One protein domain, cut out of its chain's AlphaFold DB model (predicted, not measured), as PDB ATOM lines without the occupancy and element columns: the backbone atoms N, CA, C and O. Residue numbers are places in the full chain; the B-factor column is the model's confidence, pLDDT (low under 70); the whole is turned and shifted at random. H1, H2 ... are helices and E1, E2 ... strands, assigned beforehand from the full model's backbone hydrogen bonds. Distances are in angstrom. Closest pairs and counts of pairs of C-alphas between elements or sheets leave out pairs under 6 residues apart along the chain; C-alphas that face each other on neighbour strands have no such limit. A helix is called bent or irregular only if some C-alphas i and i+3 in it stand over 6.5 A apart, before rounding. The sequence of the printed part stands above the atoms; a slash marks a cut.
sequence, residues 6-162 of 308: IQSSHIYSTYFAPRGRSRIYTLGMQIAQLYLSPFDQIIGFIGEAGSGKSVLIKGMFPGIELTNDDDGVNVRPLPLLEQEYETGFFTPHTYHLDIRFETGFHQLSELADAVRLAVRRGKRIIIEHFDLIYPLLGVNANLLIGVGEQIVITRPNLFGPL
ATOM      1  N   ILE A   6     112.056 147.008 156.652       58.66
ATOM      2  CA  ILE A   6     113.084 146.101 156.127       58.66
ATOM      3  C   ILE A   6     113.594 146.591 154.763       58.66
ATOM      4  O   ILE A   6     114.795 146.615 154.532       58.66
ATOM      5  N   GLN A   7     112.711 147.063 153.879       64.19
ATOM      6  CA  GLN A   7     113.094 147.550 152.547       64.19
ATOM      7  C   GLN A   7     113.847 148.883 152.604       64.19
ATOM      8  O   GLN A   7     114.694 149.131 151.754       64.19
ATOM      9  N   SER A   8     113.567 149.734 153.595       62.25
ATOM     10  CA  SER A   8     114.256 151.022 153.760       62.25
ATOM     11  C   SER A   8     115.643 150.913 154.401       62.25
ATOM     12  O   SER A   8     116.412 151.866 154.327       62.25
ATOM     13  N   SER A   9     115.948 149.791 155.061       68.00
ATOM     14  CA  SER A   9     117.219 149.558 155.770       68.00
ATOM     15  C   SER A   9     118.076 148.447 155.150       68.00
ATOM     16  O   SER A   9     119.198 148.211 155.596       68.00
ATOM     17  N   HIS A  10     117.570 147.772 154.114       77.38
ATOM     18  CA  HIS A  10     118.287 146.720 153.402       77.38
ATOM     19  C   HIS A  10     119.363 147.313 152.491       77.38
ATOM     20  O   HIS A  10     119.060 147.983 151.509       77.38
ATOM     21  N   ILE A  11     120.623 147.052 152.833       76.12
ATOM     22  CA  ILE A  11     121.781 147.456 152.028       76.12
ATOM     23  C   ILE A  11     122.207 146.295 151.128       76.12
ATOM     24  O   ILE A  11     122.364 146.462 149.921       76.12
ATOM     25  N   TYR A  12     122.378 145.106 151.708       84.50
ATOM     26  CA  TYR A  12     122.894 143.947 150.995       84.50
ATOM     27  C   TYR A  12     122.446 142.647 151.665       84.50
ATOM     28  O   TYR A  12     122.389 142.547 152.893       84.50
ATOM     29  N   SER A  13     122.138 141.628 150.872       91.06
ATOM     30  CA  SER A  13     121.997 140.248 151.336       91.06
ATOM     31  C   SER A  13     122.649 139.306 150.345       91.06
ATOM     32  O   SER A  13     122.641 139.561 149.144       91.06
ATOM     33  N   THR A  14     123.207 138.219 150.870       90.94
ATOM     34  CA  THR A  14     123.896 137.209 150.070       90.94
ATOM     35  C   THR A  14     123.362 135.840 150.422       90.94
ATOM     36  O   THR A  14     123.190 135.528 151.600       90.94
ATOM     37  N   TYR A  15     123.140 135.030 149.400       89.50
ATOM     38  CA  TYR A  15     122.780 133.627 149.511       89.50
ATOM     39  C   TYR A  15     123.770 132.811 148.688       89.50
ATOM     40  O   TYR A  15     124.238 133.279 147.649       89.50
ATOM     41  N   PHE A  16     124.067 131.582 149.102       86.44
ATOM     42  CA  PHE A  16     124.663 130.631 148.166       86.44
ATOM     43  C   PHE A  16     123.699 130.438 147.006       86.44
ATOM     44  O   PHE A  16     122.488 130.362 147.221       86.44
ATOM     45  N   ALA A  17     124.219 130.417 145.784       84.12
ATOM     46  CA  ALA A  17     123.387 130.162 144.630       84.12
ATOM     47  C   ALA A  17     123.214 128.645 144.509       84.12
ATOM     48  O   ALA A  17     124.156 127.966 144.095       84.12
ATOM     49  N   PRO A  18     122.051 128.094 144.903       83.19
ATOM     50  CA  PRO A  18     121.928 126.663 145.065       83.19
ATOM     51  C   PRO A  18     122.062 125.975 143.712       83.19
ATOM     52  O   PRO A  18     121.674 126.514 142.667       83.19
ATOM     53  N   ARG A  19     122.598 124.763 143.738       79.25
ATOM     54  CA  ARG A  19     122.580 123.870 142.580       79.25
ATOM     55  C   ARG A  19     121.219 123.234 142.431       79.25
ATOM     56  O   ARG A  19     120.501 123.026 143.408       79.25
ATOM     57  N   GLY A  20     120.872 122.911 141.199       82.25
ATOM     58  CA  GLY A  20     119.606 122.274 140.907       82.25
ATOM     59  C   GLY A  20     118.476 123.264 140.660       82.25
ATOM     60  O   GLY A  20     118.192 124.162 141.460       82.25
ATOM     61  N   ARG A  21     117.759 123.052 139.555       84.94
ATOM     62  CA  ARG A  21     116.660 123.922 139.117       84.94
ATOM     63  C   ARG A  21     115.597 124.134 140.205       84.94
ATOM     64  O   ARG A  21     115.162 125.257 140.440       84.94
ATOM     65  N   SER A  22     115.213 123.062 140.905       87.62
ATOM     66  CA  SER A  22     114.205 123.098 141.979       87.62
ATOM     67  C   SER A  22     114.625 123.993 143.153       87.62
ATOM     68  O   SER A  22     113.844 124.824 143.615       87.62
ATOM     69  N   ARG A  23     115.888 123.895 143.589       89.50
ATOM     70  CA  ARG A  23     116.408 124.693 144.708       89.50
ATOM     71  C   ARG A  23     116.499 126.177 144.334       89.50
ATOM     72  O   ARG A  23     116.138 127.025 145.149       89.50
ATOM     73  N   ILE A  24     116.881 126.498 143.092       91.00
ATOM     74  CA  ILE A  24     116.870 127.883 142.580       91.00
ATOM     75  C   ILE A  24     115.439 128.435 142.528       91.00
ATOM     76  O   ILE A  24     115.220 129.577 142.932       91.00
ATOM     77  N   TYR A  25     114.452 127.636 142.102       92.12
ATOM     78  CA  TYR A  25     113.041 128.039 142.134       92.12
ATOM     79  C   TYR A  25     112.573 128.387 143.547       92.12
ATOM     80  O   TYR A  25     111.998 129.456 143.758       92.12
ATOM     81  N   THR A  26     112.843 127.512 144.520       93.19
ATOM     82  CA  THR A  26     112.486 127.748 145.925       93.19
ATOM     83  C   THR A  26     113.146 129.012 146.469       93.19
ATOM     84  O   THR A  26     112.475 129.820 147.112       93.19
ATOM     85  N   LEU A  27     114.430 129.228 146.170       93.81
ATOM     86  CA  LEU A  27     115.120 130.452 146.568       93.81
ATOM     87  C   LEU A  27     114.504 131.692 145.903       93.81
ATOM     88  O   LEU A  27     114.285 132.694 146.577       93.81
ATOM     89  N   GLY A  28     114.151 131.623 144.617       95.75
ATOM     90  CA  GLY A  28     113.444 132.700 143.921       95.75
ATOM     91  C   GLY A  28     112.123 133.066 144.600       95.75
ATOM     92  O   GLY A  28     111.859 134.244 144.844       95.75
ATOM     93  N   MET A  29     111.328 132.073 145.004       95.31
ATOM     94  CA  MET A  29     110.085 132.314 145.745       95.31
ATOM     95  C   MET A  29     110.339 133.040 147.075       95.31
ATOM     96  O   MET A  29     109.627 133.987 147.409       95.31
ATOM     97  N   GLN A  30     111.366 132.627 147.824       94.62
ATOM     98  CA  GLN A  30     111.743 133.271 149.088       94.62
ATOM     99  C   GLN A  30     112.233 134.706 148.871       94.62
ATOM    100  O   GLN A  30     111.824 135.616 149.589       94.62
ATOM    101  N   ILE A  31     113.057 134.930 147.846       94.25
ATOM    102  CA  ILE A  31     113.556 136.261 147.492       94.25
ATOM    103  C   ILE A  31     112.397 137.191 147.133       94.25
ATOM    104  O   ILE A  31     112.350 138.327 147.606       94.25
ATOM    105  N   ALA A  32     111.434 136.716 146.343       94.25
ATOM    106  CA  ALA A  32     110.253 137.500 146.012       94.25
ATOM    107  C   ALA A  32     109.446 137.871 147.264       94.25
ATOM    108  O   ALA A  32     109.032 139.019 147.403       94.25
ATOM    109  N   GLN A  33     109.272 136.945 148.210       92.25
ATOM    110  CA  GLN A  33     108.560 137.218 149.462       92.25
ATOM    111  C   GLN A  33     109.281 138.232 150.363       92.25
ATOM    112  O   GLN A  33     108.627 139.062 150.992       92.25
ATOM    113  N   LEU A  34     110.611 138.159 150.442       91.19
ATOM    114  CA  LEU A  34     111.407 138.983 151.355       91.19
ATOM    115  C   LEU A  34     111.709 140.373 150.792       91.19
ATOM    116  O   LEU A  34     111.669 141.364 151.524       91.19
ATOM    117  N   TYR A  35     112.029 140.452 149.500       91.88
ATOM    118  CA  TYR A  35     112.635 141.645 148.918       91.88
ATOM    119  C   TYR A  35     111.731 142.377 147.942       91.88
ATOM    120  O   TYR A  35     111.869 143.595 147.841       91.88
ATOM    121  N   LEU A  36     110.809 141.702 147.251       92.19
ATOM    122  CA  LEU A  36     109.999 142.336 146.214       92.19
ATOM    123  C   LEU A  36     108.892 143.211 146.818       92.19
ATOM    124  O   LEU A  36     108.224 142.858 147.788       92.19
ATOM    125  N   SER A  37     108.680 144.374 146.217       90.81
ATOM    126  CA  SER A  37     107.581 145.285 146.508       90.81
ATOM    127  C   SER A  37     106.602 145.312 145.334       90.81
ATOM    128  O   SER A  37     107.030 145.307 144.175       90.81
ATOM    129  N   PRO A  38     105.283 145.432 145.578       88.69
ATOM    130  CA  PRO A  38     104.325 145.676 144.499       88.69
ATOM    131  C   PRO A  38     104.639 146.960 143.714       88.69
ATOM    132  O   PRO A  38     104.248 147.062 142.557       88.69
ATOM    133  N   PHE A  39     105.383 147.899 144.309       90.56
ATOM    134  CA  PHE A  39     105.775 149.167 143.687       90.56
ATOM    135  C   PHE A  39     107.114 149.114 142.939       90.56
ATOM    136  O   PHE A  39     107.488 150.110 142.327       90.56
ATOM    137  N   ASP A  40     107.843 147.992 142.977       94.19
ATOM    138  CA  ASP A  40     109.071 147.864 142.192       94.19
ATOM    139  C   ASP A  40     108.725 147.793 140.703       94.19
ATOM    140  O   ASP A  40     107.998 146.893 140.258       94.19
ATOM    141  N   GLN A  41     109.266 148.743 139.943       95.88
ATOM    142  CA  GLN A  41     109.057 148.867 138.506       95.88
ATOM    143  C   GLN A  41     110.243 148.327 137.718       95.88
ATOM    144  O   GLN A  41     110.036 147.680 136.704       95.88
ATOM    145  N   ILE A  42     111.475 148.553 138.173       97.56
ATOM    146  CA  ILE A  42     112.676 148.029 137.520       97.56
ATOM    147  C   ILE A  42     113.316 147.002 138.448       97.56
ATOM    148  O   ILE A  42     113.749 147.348 139.549       97.56
ATOM    149  N   ILE A  43     113.396 145.753 137.993       98.12
ATOM    150  CA  ILE A  43     114.178 144.699 138.646       98.12
ATOM    151  C   ILE A  43     115.330 144.340 137.714       98.12
ATOM    152  O   ILE A  43     115.108 143.808 136.628       98.12
ATOM    153  N   GLY A  44     116.552 144.673 138.121       97.81
ATOM    154  CA  GLY A  44     117.752 144.420 137.335       97.81
ATOM    155  C   GLY A  44     118.434 143.126 137.763       97.81
ATOM    156  O   GLY A  44     118.722 142.943 138.944       97.81
ATOM    157  N   PHE A  45     118.722 142.257 136.802       97.81
ATOM    158  CA  PHE A  45     119.533 141.060 136.978       97.81
ATOM    159  C   PHE A  45     120.897 141.248 136.318       97.81
ATOM    160  O   PHE A  45     120.999 141.732 135.189       97.81
ATOM    161  N   ILE A  46     121.948 140.831 137.018       96.69
ATOM    162  CA  ILE A  46     123.336 140.869 136.555       96.69
ATOM    163  C   ILE A  46     123.922 139.475 136.734       96.69
ATOM    164  O   ILE A  46     123.850 138.890 137.809       96.69
ATOM    165  N   GLY A  47     124.501 138.924 135.677       92.69
ATOM    166  CA  GLY A  47     125.121 137.606 135.700       92.69
ATOM    167  C   GLY A  47     125.372 137.117 134.283       92.69
ATOM    168  O   GLY A  47     124.707 137.552 133.347       92.69
ATOM    169  N   GLU A  48     126.328 136.219 134.120       88.56
ATOM    170  CA  GLU A  48     126.687 135.632 132.826       88.56
ATOM    171  C   GLU A  48     125.737 134.482 132.435       88.56
ATOM    172  O   GLU A  48     124.892 134.048 133.229       88.56
ATOM    173  N   ALA A  49     125.813 134.018 131.187       83.94
ATOM    174  CA  ALA A  49     125.049 132.850 130.742       83.94
ATOM    175  C   ALA A  49     125.403 131.607 131.584       83.94
ATOM    176  O   ALA A  49     126.541 131.454 132.026       83.94
ATOM    177  N   GLY A  50     124.421 130.736 131.838       80.69
ATOM    178  CA  GLY A  50     124.613 129.551 132.683       80.69
ATOM    179  C   GLY A  50     124.668 129.822 134.194       80.69
ATOM    180  O   GLY A  50     124.842 128.889 134.968       80.69
ATOM    181  N   SER A  51     124.480 131.066 134.660       86.38
ATOM    182  CA  SER A  51     124.432 131.355 136.106       86.38
ATOM    183  C   SER A  51     123.084 131.024 136.774       86.38
ATOM    184  O   SER A  51     122.968 131.068 138.000       86.38
ATOM    185  N   GLY A  52     122.058 130.677 135.989       88.50
ATOM    186  CA  GLY A  52     120.724 130.326 136.487       88.50
ATOM    187  C   GLY A  52     119.749 131.503 136.630       88.50
ATOM    188  O   GLY A  52     118.748 131.371 137.334       88.50
ATOM    189  N   LYS A  53     120.010 132.645 135.968       92.06
ATOM    190  CA  LYS A  53     119.142 133.844 135.997       92.06
ATOM    191  C   LYS A  53     117.700 133.534 135.601       92.06
ATOM    192  O   LYS A  53     116.790 133.827 136.367       92.06
ATOM    193  N   SER A  54     117.487 132.885 134.457       91.31
ATOM    194  CA  SER A  54     116.147 132.609 133.928       91.31
ATOM    195  C   SER A  54     115.323 131.717 134.868       91.31
ATOM    196  O   SER A  54     114.141 131.974 135.097       91.31
ATOM    197  N   VAL A  55     115.953 130.715 135.495       91.94
ATOM    198  CA  VAL A  55     115.313 129.867 136.521       91.94
ATOM    199  C   VAL A  55     114.961 130.688 137.763       91.94
ATOM    200  O   VAL A  55     113.849 130.584 138.281       91.94
ATOM    201  N   LEU A  56     115.879 131.547 138.217       95.06
ATOM    202  CA  LEU A  56     115.652 132.422 139.365       95.06
ATOM    203  C   LEU A  56     114.503 133.410 139.110       95.06
ATOM    204  O   LEU A  56     113.633 133.560 139.967       95.06
ATOM    205  N   ILE A  57     114.449 134.024 137.923       96.25
ATOM    206  CA  ILE A  57     113.366 134.927 137.508       96.25
ATOM    207  C   ILE A  57     112.029 134.188 137.517       96.25
ATOM    208  O   ILE A  57     111.077 134.671 138.128       96.25
ATOM    209  N   LYS A  58     111.951 133.000 136.904       94.44
ATOM    210  CA  LYS A  58     110.728 132.182 136.898       94.44
ATOM    211  C   LYS A  58     110.291 131.794 138.327       94.44
ATOM    212  O   LYS A  58     109.094 131.728 138.596       94.44
ATOM    213  N   GLY A  59     111.232 131.599 139.258       95.00
ATOM    214  CA  GLY A  59     110.938 131.378 140.681       95.00
ATOM    215  C   GLY A  59     110.429 132.619 141.414       95.00
ATOM    216  O   GLY A  59     109.514 132.525 142.229       95.00
ATOM    217  N   MET A  60     110.993 133.789 141.110       96.88
ATOM    218  CA  MET A  60     110.577 135.066 141.696       96.88
ATOM    219  C   MET A  60     109.240 135.582 141.151       96.88
ATOM    220  O   MET A  60     108.490 136.243 141.870       96.88
ATOM    221  N   PHE A  61     108.940 135.288 139.888       95.88
ATOM    222  CA  PHE A  61     107.746 135.748 139.183       95.88
ATOM    223  C   PHE A  61     107.008 134.557 138.556       95.88
ATOM    224  O   PHE A  61     107.048 134.380 137.337       95.88
ATOM    225  N   PRO A  62     106.317 133.726 139.358       93.06
ATOM    226  CA  PRO A  62     105.577 132.586 138.829       93.06
ATOM    227  C   PRO A  62     104.581 132.998 137.737       93.06
ATOM    228  O   PRO A  62     103.799 133.932 137.917       93.06
ATOM    229  N   GLY A  63     104.605 132.285 136.608       90.56
ATOM    230  CA  GLY A  63     103.747 132.556 135.450       90.56
ATOM    231  C   GLY A  63     104.255 133.651 134.509       90.56
ATOM    232  O   GLY A  63     103.554 133.981 133.556       90.56
ATOM    233  N   ILE A  64     105.446 134.214 134.745       92.69
ATOM    234  CA  ILE A  64     106.077 135.099 133.765       92.69
ATOM    235  C   ILE A  64     106.553 134.313 132.542       92.69
ATOM    236  O   ILE A  64     107.144 133.240 132.664       92.69
ATOM    237  N   GLU A  65     106.341 134.890 131.366       90.88
ATOM    238  CA  GLU A  65     106.904 134.399 130.116       90.88
ATOM    239  C   GLU A  65     108.155 135.218 129.778       90.88
ATOM    240  O   GLU A  65     108.083 136.432 129.570       90.88
ATOM    241  N   LEU A  66     109.322 134.568 129.800       94.25
ATOM    242  CA  LEU A  66     110.582 135.206 129.416       94.25
ATOM    243  C   LEU A  66     110.621 135.329 127.897       94.25
ATOM    244  O   LEU A  66     110.340 134.355 127.210       94.25
ATOM    245  N   THR A  67     111.002 136.490 127.367       93.56
ATOM    246  CA  THR A  67     111.113 136.727 125.910       93.56
ATOM    247  C   THR A  67     112.100 135.786 125.230       93.56
ATOM    248  O   THR A  67     111.896 135.389 124.081       93.56
ATOM    249  N   ASN A  68     113.147 135.427 125.959       92.19
ATOM    250  CA  ASN A  68     114.172 134.466 125.606       92.19
ATOM    251  C   ASN A  68     114.688 133.816 126.893       92.19
ATOM    252  O   ASN A  68     114.571 134.393 127.975       92.19
ATOM    253  N   ASP A  69     115.257 132.629 126.764       86.00
ATOM    254  CA  ASP A  69     116.017 131.950 127.810       86.00
ATOM    255  C   ASP A  69     117.061 131.022 127.169       86.00
ATOM    256  O   ASP A  69     117.387 131.159 125.986       86.00
ATOM    257  N   ASP A  70     117.623 130.097 127.950       79.12
ATOM    258  CA  ASP A  70     118.650 129.174 127.467       79.12
ATOM    259  C   ASP A  70     118.134 128.197 126.379       79.12
ATOM    260  O   ASP A  70     118.953 127.551 125.722       79.12
ATOM    261  N   ASP A  71     116.812 128.073 126.168       78.56
ATOM    262  CA  ASP A  71     116.204 127.278 125.083       78.56
ATOM    263  C   ASP A  71     115.994 128.081 123.788       78.56
ATOM    264  O   ASP A  71     115.677 127.517 122.736       78.56
ATOM    265  N   GLY A  72     116.227 129.396 123.831       84.50
ATOM    266  CA  GLY A  72     116.171 130.283 122.679       84.50
ATOM    267  C   GLY A  72     115.116 131.373 122.821       84.50
ATOM    268  O   GLY A  72     115.004 132.027 123.853       84.50
ATOM    269  N   VAL A  73     114.393 131.640 121.731       90.19
ATOM    270  CA  VAL A  73     113.426 132.743 121.643       90.19
ATOM    271  C   VAL A  73     112.021 132.226 121.886       90.19
ATOM    272  O   VAL A  73     111.545 131.372 121.143       90.19
ATOM    273  N   ASN A  74     111.334 132.816 122.860       88.69
ATOM    274  CA  ASN A  74     109.977 132.424 123.235       88.69
ATOM    275  C   ASN A  74     108.927 133.394 122.677       88.69
ATOM    276  O   ASN A  74     107.892 132.959 122.180       88.69
ATOM    277  N   VAL A  75     109.191 134.710 122.722       89.69
ATOM    278  CA  VAL A  75     108.202 135.738 122.349       89.69
ATOM    279  C   VAL A  75     108.780 136.759 121.370       89.69
ATOM    280  O   VAL A  75     109.794 137.414 121.641       89.69
ATOM    281  N   ARG A  76     108.095 136.919 120.230       89.62
ATOM    282  CA  ARG A  76     108.365 137.935 119.204       89.62
ATOM    283  C   ARG A  76     107.065 138.460 118.573       89.62
ATOM    284  O   ARG A  76     106.142 137.664 118.397       89.62
ATOM    285  N   PRO A  77     107.008 139.741 118.155       89.62
ATOM    286  CA  PRO A  77     108.000 140.809 118.388       89.62
ATOM    287  C   PRO A  77     108.196 141.114 119.886       89.62
ATOM    288  O   PRO A  77     107.415 140.642 120.710       89.62
ATOM    289  N   LEU A  78     109.272 141.822 120.255       93.06
ATOM    290  CA  LEU A  78     109.590 142.128 121.657       93.06
ATOM    291  C   LEU A  78     108.421 142.906 122.296       93.06
ATOM    292  O   LEU A  78     108.212 144.062 121.922       93.06
ATOM    293  N   PRO A  79     107.685 142.346 123.283       92.31
ATOM    294  CA  PRO A  79     106.463 142.979 123.790       92.31
ATOM    295  C   PRO A  79     106.684 144.384 124.358       92.31
ATOM    296  O   PRO A  79     105.812 145.241 124.266       92.31
ATOM    297  N   LEU A  80     107.879 144.648 124.896       93.56
ATOM    298  CA  LEU A  80     108.252 145.964 125.407       93.56
ATOM    299  C   LEU A  80     108.271 147.052 124.316       93.56
ATOM    300  O   LEU A  80     108.092 148.219 124.641       93.56
ATOM    301  N   LEU A  81     108.480 146.719 123.041       92.44
ATOM    302  CA  LEU A  81     108.453 147.700 121.946       92.44
ATOM    303  C   LEU A  81     107.047 147.900 121.371       92.44
ATOM    304  O   LEU A  81     106.741 148.963 120.843       92.44
ATOM    305  N   GLU A  82     106.152 146.937 121.571       88.81
ATOM    306  CA  GLU A  82     104.779 146.959 121.049       88.81
ATOM    307  C   GLU A  82     103.783 147.690 121.970       88.81
ATOM    308  O   GLU A  82     102.567 147.597 121.802       88.81
ATOM    309  N   GLN A  83     104.288 148.473 122.928       84.88
ATOM    310  CA  GLN A  83     103.497 149.210 123.920       84.88
ATOM    311  C   GLN A  83     102.406 150.112 123.310       84.88
ATOM    312  O   GLN A  83     101.439 150.459 123.987       84.88
ATOM    313  N   GLU A  84     102.540 150.574 122.070       70.44
ATOM    314  CA  GLU A  84     101.556 151.462 121.429       70.44
ATOM    315  C   GLU A  84     100.336 150.714 120.875       70.44
ATOM    316  O   GLU A  84      99.227 151.254 120.876       70.44
ATOM    317  N   TYR A  85     100.510 149.449 120.486       62.34
ATOM    318  CA  TYR A  85      99.431 148.579 120.009       62.34
ATOM    319  C   TYR A  85      98.629 147.951 121.159       62.34
ATOM    320  O   TYR A  85      97.545 147.408 120.954       62.34
ATOM    321  N   GLU A  86      99.105 148.114 122.394       60.06
ATOM    322  CA  GLU A  86      98.456 147.718 123.646       60.06
ATOM    323  C   GLU A  86      97.254 148.609 124.041       60.06
ATOM    324  O   GLU A  86      97.034 148.930 125.207       60.06
ATOM    325  N   THR A  87      96.431 149.015 123.074       53.62
ATOM    326  CA  THR A  87      95.115 149.635 123.333       53.62
ATOM    327  C   THR A  87      94.002 148.592 123.537       53.62
ATOM    328  O   THR A  87      92.837 148.946 123.722       53.62
ATOM    329  N   GLY A  88      94.350 147.300 123.527       55.19
ATOM    330  CA  GLY A  88      93.441 146.184 123.787       55.19
ATOM    331  C   GLY A  88      93.139 145.946 125.274       55.19
ATOM    332  O   GLY A  88      93.864 146.379 126.165       55.19
ATOM    333  N   PHE A  89      92.067 145.193 125.542       57.41
ATOM    334  CA  PHE A  89      91.565 144.841 126.884       57.41
ATOM    335  C   PHE A  89      92.570 144.106 127.797       57.41
ATOM    336  O   PHE A  89      92.324 143.999 128.998       57.41
ATOM    337  N   PHE A  90      93.682 143.594 127.257       63.97
ATOM    338  CA  PHE A  90      94.696 142.855 128.004       63.97
ATOM    339  C   PHE A  90      96.088 143.380 127.653       63.97
ATOM    340  O   PHE A  90      96.503 143.317 126.500       63.97
ATOM    341  N   THR A  91      96.801 143.905 128.650       72.88
ATOM    342  CA  THR A  91      98.179 144.393 128.504       72.88
ATOM    343  C   THR A  91      99.035 143.753 129.592       72.88
ATOM    344  O   THR A  91      98.586 143.697 130.745       72.88
ATOM    345  N   PRO A  92     100.250 143.267 129.282       82.31
ATOM    346  CA  PRO A  92     101.145 142.740 130.299       82.31
ATOM    347  C   PRO A  92     101.385 143.790 131.385       82.31
ATOM    348  O   PRO A  92     101.551 144.980 131.110       82.31
ATOM    349  N   HIS A  93     101.378 143.373 132.648       88.25
ATOM    350  CA  HIS A  93     101.814 144.252 133.736       88.25
ATOM    351  C   HIS A  93     103.338 144.194 133.917       88.25
ATOM    352  O   HIS A  93     103.955 145.174 134.338       88.25
ATOM    353  N   THR A  94     103.938 143.046 133.609       94.12
ATOM    354  CA  THR A  94     105.370 142.796 133.770       94.12
ATOM    355  C   THR A  94     105.957 142.391 132.427       94.12
ATOM    356  O   THR A  94     105.456 141.455 131.810       94.12
ATOM    357  N   TYR A  95     107.008 143.081 132.001       95.94
ATOM    358  CA  TYR A  95     107.806 142.725 130.832       95.94
ATOM    359  C   TYR A  95     109.101 142.045 131.255       95.94
ATOM    360  O   TYR A  95     109.642 142.329 132.326       95.94
ATOM    361  N   HIS A  96     109.609 141.194 130.375       97.44
ATOM    362  CA  HIS A  96     110.955 140.652 130.433       97.44
ATOM    363  C   HIS A  96     111.795 141.260 129.308       97.44
ATOM    364  O   HIS A  96     111.286 141.471 128.207       97.44
ATOM    365  N   LEU A  97     113.060 141.555 129.593       97.00
ATOM    366  CA  LEU A  97     114.005 142.119 128.642       97.00
ATOM    367  C   LEU A  97     115.409 141.584 128.930       97.00
ATOM    368  O   LEU A  97     115.950 141.853 129.995       97.00
ATOM    369  N   ASP A  98     116.035 140.913 127.968       96.44
ATOM    370  CA  ASP A  98     117.462 140.585 128.031       96.44
ATOM    371  C   ASP A  98     118.261 141.526 127.126       96.44
ATOM    372  O   ASP A  98     118.167 141.469 125.901       96.44
ATOM    373  N   ILE A  99     119.076 142.396 127.725       96.69
ATOM    374  CA  ILE A  99     119.812 143.419 126.973       96.69
ATOM    375  C   ILE A  99     120.833 142.814 126.010       96.69
ATOM    376  O   ILE A  99     120.975 143.297 124.884       96.69
ATOM    377  N   ARG A 100     121.547 141.758 126.413       93.69
ATOM    378  CA  ARG A 100     122.556 141.146 125.535       93.69
ATOM    379  C   ARG A 100     121.912 140.495 124.328       93.69
ATOM    380  O   ARG A 100     122.446 140.600 123.230       93.69
ATOM    381  N   PHE A 101     120.768 139.854 124.530       93.69
ATOM    382  CA  PHE A 101     120.040 139.233 123.439       93.69
ATOM    383  C   PHE A 101     119.423 140.279 122.499       93.69
ATOM    384  O   PHE A 101     119.630 140.235 121.286       93.69
ATOM    385  N   GLU A 102     118.713 141.266 123.052       96.06
ATOM    386  CA  GLU A 102     117.962 142.241 122.255       96.06
ATOM    387  C   GLU A 102     118.845 143.246 121.512       96.06
ATOM    388  O   GLU A 102     118.459 143.723 120.446       96.06
ATOM    389  N   THR A 103     120.059 143.527 121.993       94.81
ATOM    390  CA  THR A 103     121.020 144.376 121.257       94.81
ATOM    391  C   THR A 103     121.514 143.757 119.947       94.81
ATOM    392  O   THR A 103     122.056 144.472 119.105       94.81
ATOM    393  N   GLY A 104     121.275 142.460 119.719       93.75
ATOM    394  CA  GLY A 104     121.451 141.834 118.407       93.75
ATOM    395  C   GLY A 104     120.409 142.267 117.364       93.75
ATOM    396  O   GLY A 104     120.632 142.068 116.172       93.75
ATOM    397  N   PHE A 105     119.292 142.865 117.793       94.75
ATOM    398  CA  PHE A 105     118.144 143.208 116.942       94.75
ATOM    399  C   PHE A 105     117.753 144.690 117.008       94.75
ATOM    400  O   PHE A 105     117.295 145.244 116.009       94.75
ATOM    401  N   HIS A 106     117.948 145.333 118.160       96.50
ATOM    402  CA  HIS A 106     117.489 146.688 118.455       96.50
ATOM    403  C   HIS A 106     118.622 147.573 118.972       96.50
ATOM    404  O   HIS A 106     119.593 147.102 119.569       96.50
ATOM    405  N   GLN A 107     118.495 148.887 118.776       96.81
ATOM    406  CA  GLN A 107     119.469 149.826 119.332       96.81
ATOM    407  C   GLN A 107     119.280 149.952 120.846       96.81
ATOM    408  O   GLN A 107     118.162 150.061 121.342       96.81
ATOM    409  N   LEU A 108     120.378 150.024 121.602       96.75
ATOM    410  CA  LEU A 108     120.302 150.119 123.064       96.75
ATOM    411  C   LEU A 108     119.536 151.370 123.546       96.75
ATOM    412  O   LEU A 108     118.846 151.320 124.562       96.75
ATOM    413  N   SER A 109     119.615 152.481 122.806       96.94
ATOM    414  CA  SER A 109     118.847 153.700 123.090       96.94
ATOM    415  C   SER A 109     117.340 153.506 122.922       96.94
ATOM    416  O   SER A 109     116.571 153.993 123.745       96.94
ATOM    417  N   GLU A 110     116.923 152.755 121.900       97.25
ATOM    418  CA  GLU A 110     115.518 152.409 121.655       97.25
ATOM    419  C   GLU A 110     114.961 151.573 122.816       97.25
ATOM    420  O   GLU A 110     113.909 151.893 123.372       97.25
ATOM    421  N   LEU A 111     115.722 150.566 123.264       97.94
ATOM    422  CA  LEU A 111     115.370 149.755 124.432       97.94
ATOM    423  C   LEU A 111     115.255 150.612 125.704       97.94
ATOM    424  O   LEU A 111     114.303 150.458 126.469       97.94
ATOM    425  N   ALA A 112     116.181 151.551 125.924       97.69
ATOM    426  CA  ALA A 112     116.139 152.456 127.075       97.69
ATOM    427  C   ALA A 112     114.895 153.356 127.072       97.69
ATOM    428  O   ALA A 112     114.261 153.546 128.115       97.69
ATOM    429  N   ASP A 113     114.501 153.877 125.912       96.75
ATOM    430  CA  ASP A 113     113.300 154.701 125.786       96.75
ATOM    431  C   ASP A 113     112.017 153.892 126.009       96.75
ATOM    432  O   ASP A 113     111.105 154.367 126.700       96.75
ATOM    433  N   ALA A 114     111.982 152.645 125.535       96.38
ATOM    434  CA  ALA A 114     110.883 151.719 125.779       96.38
ATOM    435  C   ALA A 114     110.744 151.359 127.267       96.38
ATOM    436  O   ALA A 114     109.637 151.418 127.812       96.38
ATOM    437  N   VAL A 115     111.858 151.081 127.961       97.31
ATOM    438  CA  VAL A 115     111.874 150.863 129.420       97.31
ATOM    439  C   VAL A 115     111.298 152.080 130.142       97.31
ATOM    440  O   VAL A 115     110.396 151.944 130.970       97.31
ATOM    441  N   ARG A 116     111.749 153.294 129.807       96.25
ATOM    442  CA  ARG A 116     111.225 154.522 130.427       96.25
ATOM    443  C   ARG A 116     109.739 154.721 130.172       96.25
ATOM    444  O   ARG A 116     109.029 155.177 131.067       96.25
ATOM    445  N   LEU A 117     109.265 154.429 128.961       94.81
ATOM    446  CA  LEU A 117     107.847 154.524 128.628       94.81
ATOM    447  C   LEU A 117     107.016 153.558 129.482       94.81
ATOM    448  O   LEU A 117     106.029 153.991 130.080       94.81
ATOM    449  N   ALA A 118     107.459 152.307 129.611       94.31
ATOM    450  CA  ALA A 118     106.791 151.291 130.417       94.31
ATOM    451  C   ALA A 118     106.739 151.701 131.900       94.31
ATOM    452  O   ALA A 118     105.674 151.669 132.521       94.31
ATOM    453  N   VAL A 119     107.852 152.205 132.446       94.75
ATOM    454  CA  VAL A 119     107.913 152.738 133.818       94.75
ATOM    455  C   VAL A 119     106.943 153.909 134.007       94.75
ATOM    456  O   VAL A 119     106.176 153.917 134.971       94.75
ATOM    457  N   ARG A 120     106.899 154.879 133.080       93.44
ATOM    458  CA  ARG A 120     105.938 156.003 133.146       93.44
ATOM    459  C   ARG A 120     104.480 155.537 133.120       93.44
ATOM    460  O   ARG A 120     103.624 156.206 133.691       93.44
ATOM    461  N   ARG A 121     104.199 154.399 132.483       91.81
ATOM    462  CA  ARG A 121     102.874 153.763 132.435       91.81
ATOM    463  C   ARG A 121     102.561 152.898 133.663       91.81
ATOM    464  O   ARG A 121     101.531 152.231 133.683       91.81
ATOM    465  N   GLY A 122     103.426 152.891 134.679       92.00
ATOM    466  CA  GLY A 122     103.228 152.096 135.894       92.00
ATOM    467  C   GLY A 122     103.523 150.605 135.712       92.00
ATOM    468  O   GLY A 122     103.149 149.804 136.565       92.00
ATOM    469  N   LYS A 123     104.172 150.213 134.611       93.56
ATOM    470  CA  LYS A 123     104.515 148.818 134.325       93.56
ATOM    471  C   LYS A 123     105.799 148.416 135.045       93.56
ATOM    472  O   LYS A 123     106.615 149.266 135.414       93.56
ATOM    473  N   ARG A 124     105.963 147.108 135.230       96.69
ATOM    474  CA  ARG A 124     107.181 146.488 135.749       96.69
ATOM    475  C   ARG A 124     107.997 145.910 134.596       96.69
ATOM    476  O   ARG A 124     107.424 145.351 133.667       96.69
ATOM    477  N   ILE A 125     109.315 146.003 134.669       97.69
ATOM    478  CA  ILE A 125     110.254 145.405 133.728       97.69
ATOM    479  C   ILE A 125     111.321 144.657 134.526       97.69
ATOM    480  O   ILE A 125     111.941 145.213 135.437       97.69
ATOM    481  N   ILE A 126     111.517 143.393 134.174       98.25
ATOM    482  CA  ILE A 126     112.648 142.575 134.598       98.25
ATOM    483  C   ILE A 126     113.687 142.649 133.489       98.25
ATOM    484  O   ILE A 126     113.371 142.350 132.338       98.25
ATOM    485  N   ILE A 127     114.891 143.089 133.836       98.06
ATOM    486  CA  ILE A 127     115.953 143.370 132.874       98.06
ATOM    487  C   ILE A 127     117.163 142.492 133.191       98.06
ATOM    488  O   ILE A 127     117.821 142.714 134.207       98.06
ATOM    489  N   GLU A 128     117.477 141.530 132.330       97.62
ATOM    490  CA  GLU A 128     118.736 140.784 132.377       97.62
ATOM    491  C   GLU A 128     119.875 141.592 131.745       97.62
ATOM    492  O   GLU A 128     119.674 142.317 130.769       97.62
ATOM    493  N   HIS A 129     121.082 141.456 132.305       95.69
ATOM    494  CA  HIS A 129     122.261 142.249 131.940       95.69
ATOM    495  C   HIS A 129     122.014 143.759 132.121       95.69
ATOM    496  O   HIS A 129     122.296 144.583 131.246       95.69
ATOM    497  N   PHE A 130     121.429 144.115 133.271       97.56
ATOM    498  CA  PHE A 130     121.021 145.485 133.599       97.56
ATOM    499  C   PHE A 130     122.178 146.494 133.558       97.56
ATOM    500  O   PHE A 130     121.976 147.658 133.210       97.56
ATOM    501  N   ASP A 131     123.388 146.046 133.881       96.19
ATOM    502  CA  ASP A 131     124.621 146.829 133.822       96.19
ATOM    503  C   ASP A 131     124.847 147.485 132.452       96.19
ATOM    504  O   ASP A 131     125.308 148.624 132.387       96.19
ATOM    505  N   LEU A 132     124.432 146.828 131.366       96.50
ATOM    506  CA  LEU A 132     124.621 147.326 130.005       96.50
ATOM    507  C   LEU A 132     123.683 148.483 129.653       96.50
ATOM    508  O   LEU A 132     124.085 149.412 128.956       96.50
ATOM    509  N   ILE A 133     122.433 148.451 130.126       97.12
ATOM    510  CA  ILE A 133     121.440 149.497 129.828       97.12
ATOM    511  C   ILE A 133     121.469 150.639 130.852       97.12
ATOM    512  O   ILE A 133     121.066 151.762 130.537       97.12
ATOM    513  N   TYR A 134     121.975 150.385 132.062       96.56
ATOM    514  CA  TYR A 134     122.025 151.348 133.162       96.56
ATOM    515  C   TYR A 134     122.582 152.737 132.776       96.56
ATOM    516  O   TYR A 134     121.907 153.729 133.084       96.56
ATOM    517  N   PRO A 135     123.718 152.861 132.047       95.19
ATOM    518  CA  PRO A 135     124.262 154.164 131.652       95.19
ATOM    519  C   PRO A 135     123.291 155.002 130.817       95.19
ATOM    520  O   PRO A 135     123.338 156.230 130.855       95.19
ATOM    521  N   LEU A 136     122.398 154.341 130.071       96.12
ATOM    522  CA  LEU A 136     121.402 155.003 129.245       96.12
ATOM    523  C   LEU A 136     120.073 155.216 129.947       96.12
ATOM    524  O   LEU A 136     119.313 156.009 129.418       96.12
ATOM    525  N   LEU A 137     119.755 154.572 131.077       93.38
ATOM    526  CA  LEU A 137     118.460 154.752 131.755       93.38
ATOM    527  C   LEU A 137     118.398 156.047 132.569       93.38
ATOM    528  O   LEU A 137     117.356 156.711 132.581       93.38
ATOM    529  N   GLY A 138     119.509 156.434 133.199       86.12
ATOM    530  CA  GLY A 138     119.588 157.602 134.085       86.12
ATOM    531  C   GLY A 138     118.962 157.387 135.471       86.12
ATOM    532  O   GLY A 138     118.898 158.322 136.265       86.12
ATOM    533  N   VAL A 139     118.506 156.168 135.769       90.19
ATOM    534  CA  VAL A 139     118.008 155.734 137.081       90.19
ATOM    535  C   VAL A 139     118.500 154.316 137.358       90.19
ATOM    536  O   VAL A 139     118.705 153.535 136.428       90.19
ATOM    537  N   ASN A 140     118.696 153.983 138.632       93.69
ATOM    538  CA  ASN A 140     119.024 152.619 139.037       93.69
ATOM    539  C   ASN A 140     117.747 151.760 139.159       93.69
ATOM    540  O   ASN A 140     116.633 152.292 139.160       93.69
ATOM    541  N   ALA A 141     117.900 150.439 139.251       95.50
ATOM    542  CA  ALA A 141     116.786 149.531 139.495       95.50
ATOM    543  C   ALA A 141     116.213 149.715 140.910       95.50
ATOM    544  O   ALA A 141     116.912 150.141 141.823       95.50
ATOM    545  N   ASN A 142     114.948 149.356 141.131       94.88
ATOM    546  CA  ASN A 142     114.387 149.321 142.487       94.88
ATOM    547  C   ASN A 142     114.946 148.147 143.304       94.88
ATOM    548  O   ASN A 142     115.072 148.240 144.528       94.88
ATOM    549  N   LEU A 143     115.263 147.051 142.613       95.75
ATOM    550  CA  LEU A 143     115.888 145.850 143.147       95.75
ATOM    551  C   LEU A 143     116.953 145.382 142.151       95.75
ATOM    552  O   LEU A 143     116.651 145.203 140.970       95.75
ATOM    553  N   LEU A 144     118.182 145.197 142.625       96.56
ATOM    554  CA  LEU A 144     119.284 144.619 141.863       96.56
ATOM    555  C   LEU A 144     119.625 143.236 142.408       96.56
ATOM    556  O   LEU A 144     119.736 143.046 143.622       96.56
ATOM    557  N   ILE A 145     119.803 142.292 141.491       97.56
ATOM    558  CA  ILE A 145     120.096 140.897 141.796       97.56
ATOM    559  C   ILE A 145     121.295 140.456 140.965       97.56
ATOM    560  O   ILE A 145     121.226 140.362 139.742       97.56
ATOM    561  N   GLY A 146     122.404 140.194 141.640       96.31
ATOM    562  CA  GLY A 146     123.589 139.591 141.054       96.31
ATOM    563  C   GLY A 146     123.526 138.069 141.177       96.31
ATOM    564  O   GLY A 146     123.209 137.560 142.248       96.31
ATOM    565  N   VAL A 147     123.850 137.338 140.111       94.75
ATOM    566  CA  VAL A 147     123.853 135.870 140.080       94.75
ATOM    567  C   VAL A 147     125.205 135.357 139.576       94.75
ATOM    568  O   VAL A 147     125.487 135.409 138.375       94.75
ATOM    569  N   GLY A 148     126.019 134.843 140.498       92.12
ATOM    570  CA  GLY A 148     127.294 134.161 140.244       92.12
ATOM    571  C   GLY A 148     127.353 132.842 141.017       92.12
ATOM    572  O   GLY A 148     126.388 132.079 140.992       92.12
ATOM    573  N   GLU A 149     128.449 132.590 141.737       89.50
ATOM    574  CA  GLU A 149     128.519 131.546 142.786       89.50
ATOM    575  C   GLU A 149     127.565 131.821 143.951       89.50
ATOM    576  O   GLU A 149     127.014 130.916 144.575       89.50
ATOM    577  N   GLN A 150     127.353 133.102 144.217       90.50
ATOM    578  CA  GLN A 150     126.425 133.593 145.211       90.50
ATOM    579  C   GLN A 150     125.359 134.439 144.522       90.50
ATOM    580  O   GLN A 150     125.596 135.041 143.467       90.50
ATOM    581  N   ILE A 151     124.176 134.474 145.125       93.56
ATOM    582  CA  ILE A 151     123.117 135.406 144.767       93.56
ATOM    583  C   ILE A 151     123.222 136.604 145.694       93.56
ATOM    584  O   ILE A 151     123.093 136.495 146.913       93.56
ATOM    585  N   VAL A 152     123.456 137.749 145.077       95.12
ATOM    586  CA  VAL A 152     123.607 139.048 145.709       95.12
ATOM    587  C   VAL A 152     122.327 139.831 145.502       95.12
ATOM    588  O   VAL A 152     121.860 139.949 144.376       95.12
ATOM    589  N   ILE A 153     121.775 140.409 146.562       95.50
ATOM    590  CA  ILE A 153     120.534 141.178 146.495       95.50
ATOM    591  C   ILE A 153     120.758 142.522 147.161       95.50
ATOM    592  O   ILE A 153     121.216 142.592 148.303       95.50
ATOM    593  N   THR A 154     120.377 143.591 146.475       93.62
ATOM    594  CA  THR A 154     120.474 144.948 147.004       93.62
ATOM    595  C   THR A 154     119.354 145.836 146.478       93.62
ATOM    596  O   THR A 154     118.848 145.657 145.368       93.62
ATOM    597  N   ARG A 155     118.964 146.815 147.292       92.81
ATOM    598  CA  ARG A 155     118.091 147.915 146.892       92.81
ATOM    599  C   ARG A 155     118.939 149.174 146.782       92.81
ATOM    600  O   ARG A 155     119.223 149.799 147.806       92.81
ATOM    601  N   PRO A 156     119.371 149.547 145.571       91.12
ATOM    602  CA  PRO A 156     120.244 150.692 145.431       91.12
ATOM    603  C   PRO A 156     119.497 151.983 145.765       91.12
ATOM    604  O   PRO A 156     118.310 152.150 145.476       91.12
ATOM    605  N   ASN A 157     120.217 152.918 146.371       85.38
ATOM    606  CA  ASN A 157     119.753 154.278 146.615       85.38
ATOM    607  C   ASN A 157     120.625 155.276 145.829       85.38
ATOM    608  O   ASN A 157     121.406 154.883 144.962       85.38
ATOM    609  N   LEU A 158     120.491 156.578 146.106       80.31
ATOM    610  CA  LEU A 158     121.273 157.626 145.434       80.31
ATOM    611  C   LEU A 158     122.796 157.405 145.533       80.31
ATOM    612  O   LEU A 158     123.536 157.850 144.661       80.31
ATOM    613  N   PHE A 159     123.251 156.719 146.579       84.00
ATOM    614  CA  PHE A 159     124.653 156.430 146.869       84.00
ATOM    615  C   PHE A 159     125.087 155.023 146.436       84.00
ATOM    616  O   PHE A 159     126.204 154.623 146.741       84.00
ATOM    617  N   GLY A 160     124.228 154.284 145.730       84.75
ATOM    618  CA  GLY A 160     124.515 152.935 145.258       84.75
ATOM    619  C   GLY A 160     123.905 151.822 146.126       84.75
ATOM    620  O   GLY A 160     122.969 152.084 146.891       84.75
ATOM    621  N   PRO A 161     124.386 150.577 145.969       90.62
ATOM    622  CA  PRO A 161     125.489 150.193 145.078       90.62
ATOM    623  C   PRO A 161     125.160 150.397 143.590       90.62
ATOM    624  O   PRO A 161     124.001 150.336 143.161       90.62
ATOM    625  N   LEU A 162     126.184 150.685 142.793       93.38
ATOM    626  CA  LEU A 162     126.089 150.753 141.337       93.38
ATOM    627  C   LEU A 162     126.047 149.336 140.737       93.38
ATOM    628  O   LEU A 162     126.644 148.422 141.304       93.38
TER     629      LEU A 162
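Overview. This is residues 6 to 162 of the 308 residues of an uncharacterized protein of Firmicutes bacterium CAG:124 (UniProt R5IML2). A twisted six-stranded sheet forms the core, with H3 over one face, H5 and H6 over the other, and H2 packed on H3 and grazing the sheet. A long unnamed stretch, residues 61 to 93, loops out, and its residues 84 to 90 stick out. The printed part has 157 residues with six named helices and six named strands, in the order H1 E1 H2 E2 H3 E3 H4 H5 E4 H6 E5 E6. The mixed sheet runs E1 E6 E5 E2 E4 E3, and the class is mixed, helices and strands. The whole is compact, with a radius of gyration of the C-alphas of 14.9 A, rounded, spanning 41 by 36 by 30 A.

Along the chain. The strands are E1, residues 13 to 16, E6, 150 to 154, E5, 143 to 147, E2, 42 to 46, E4, 124 to 128, and E3, 94 to 98, the last 13.6 A long. The helices are H1, residues 6 to 9, H2, 21 to 35, 20.6 A long, H3, 53 to 60, H4, 99 to 102, H5, 108 to 120, 18.5 A long, and H6, 130 to 137. H1 begins at C-alpha 6 (113.084, 146.101, 156.127), and E6 ends at C-alpha 154 (120.474, 144.948, 147.004). H6 is irregular: C-alphas 132 and 135 are 7.0 A apart.

Arrangement. E5 and E2 are parallel, with N 145 and O 44 within hydrogen-bond range at 2.8 A. E4 is parallel to E2, N 45 to O 127 2.8 A, and to E3, N 95 to O 124 2.8 A. E5 and E6 form an antiparallel hairpin, N 146 to O 152 2.8 A; E1 is antiparallel to E6, N 13 to O 153 2.9 A. E3, H4, H5, E4 is a strand-helix-strand unit, parallel neighbour strands joined through helices, with a right-handed crossover. H3 is over E2 at a height of 9.1 A. H5, over E4 at 10.3 A, is on the opposite face. H2 touches H3, the closest C-alphas being Tyr 25 and Gly 59, 4.2 A, at a steep tilt of 57 degrees. H5 and H6 touch about perpendicular at 78 degrees, C-alphas 112 and 137 being closest, 5.7 A. H4 touches H6; H1 and H2 are close but not clearly touching. Every O i to N i+4 pair is within hydrogen-bond range in H2, H3 and H5, against 2 of 4 in H6.

Size, cuts and confidence. The C-alphas farthest apart, Phe 16 and Thr 87, are 43.0 A apart. The printed part has no cut, and the link from H3 to E3 is long, 33 residues. Mean pLDDT of the printed part is 89.9; residues 6 to 9 and 85 to 90 are under 70.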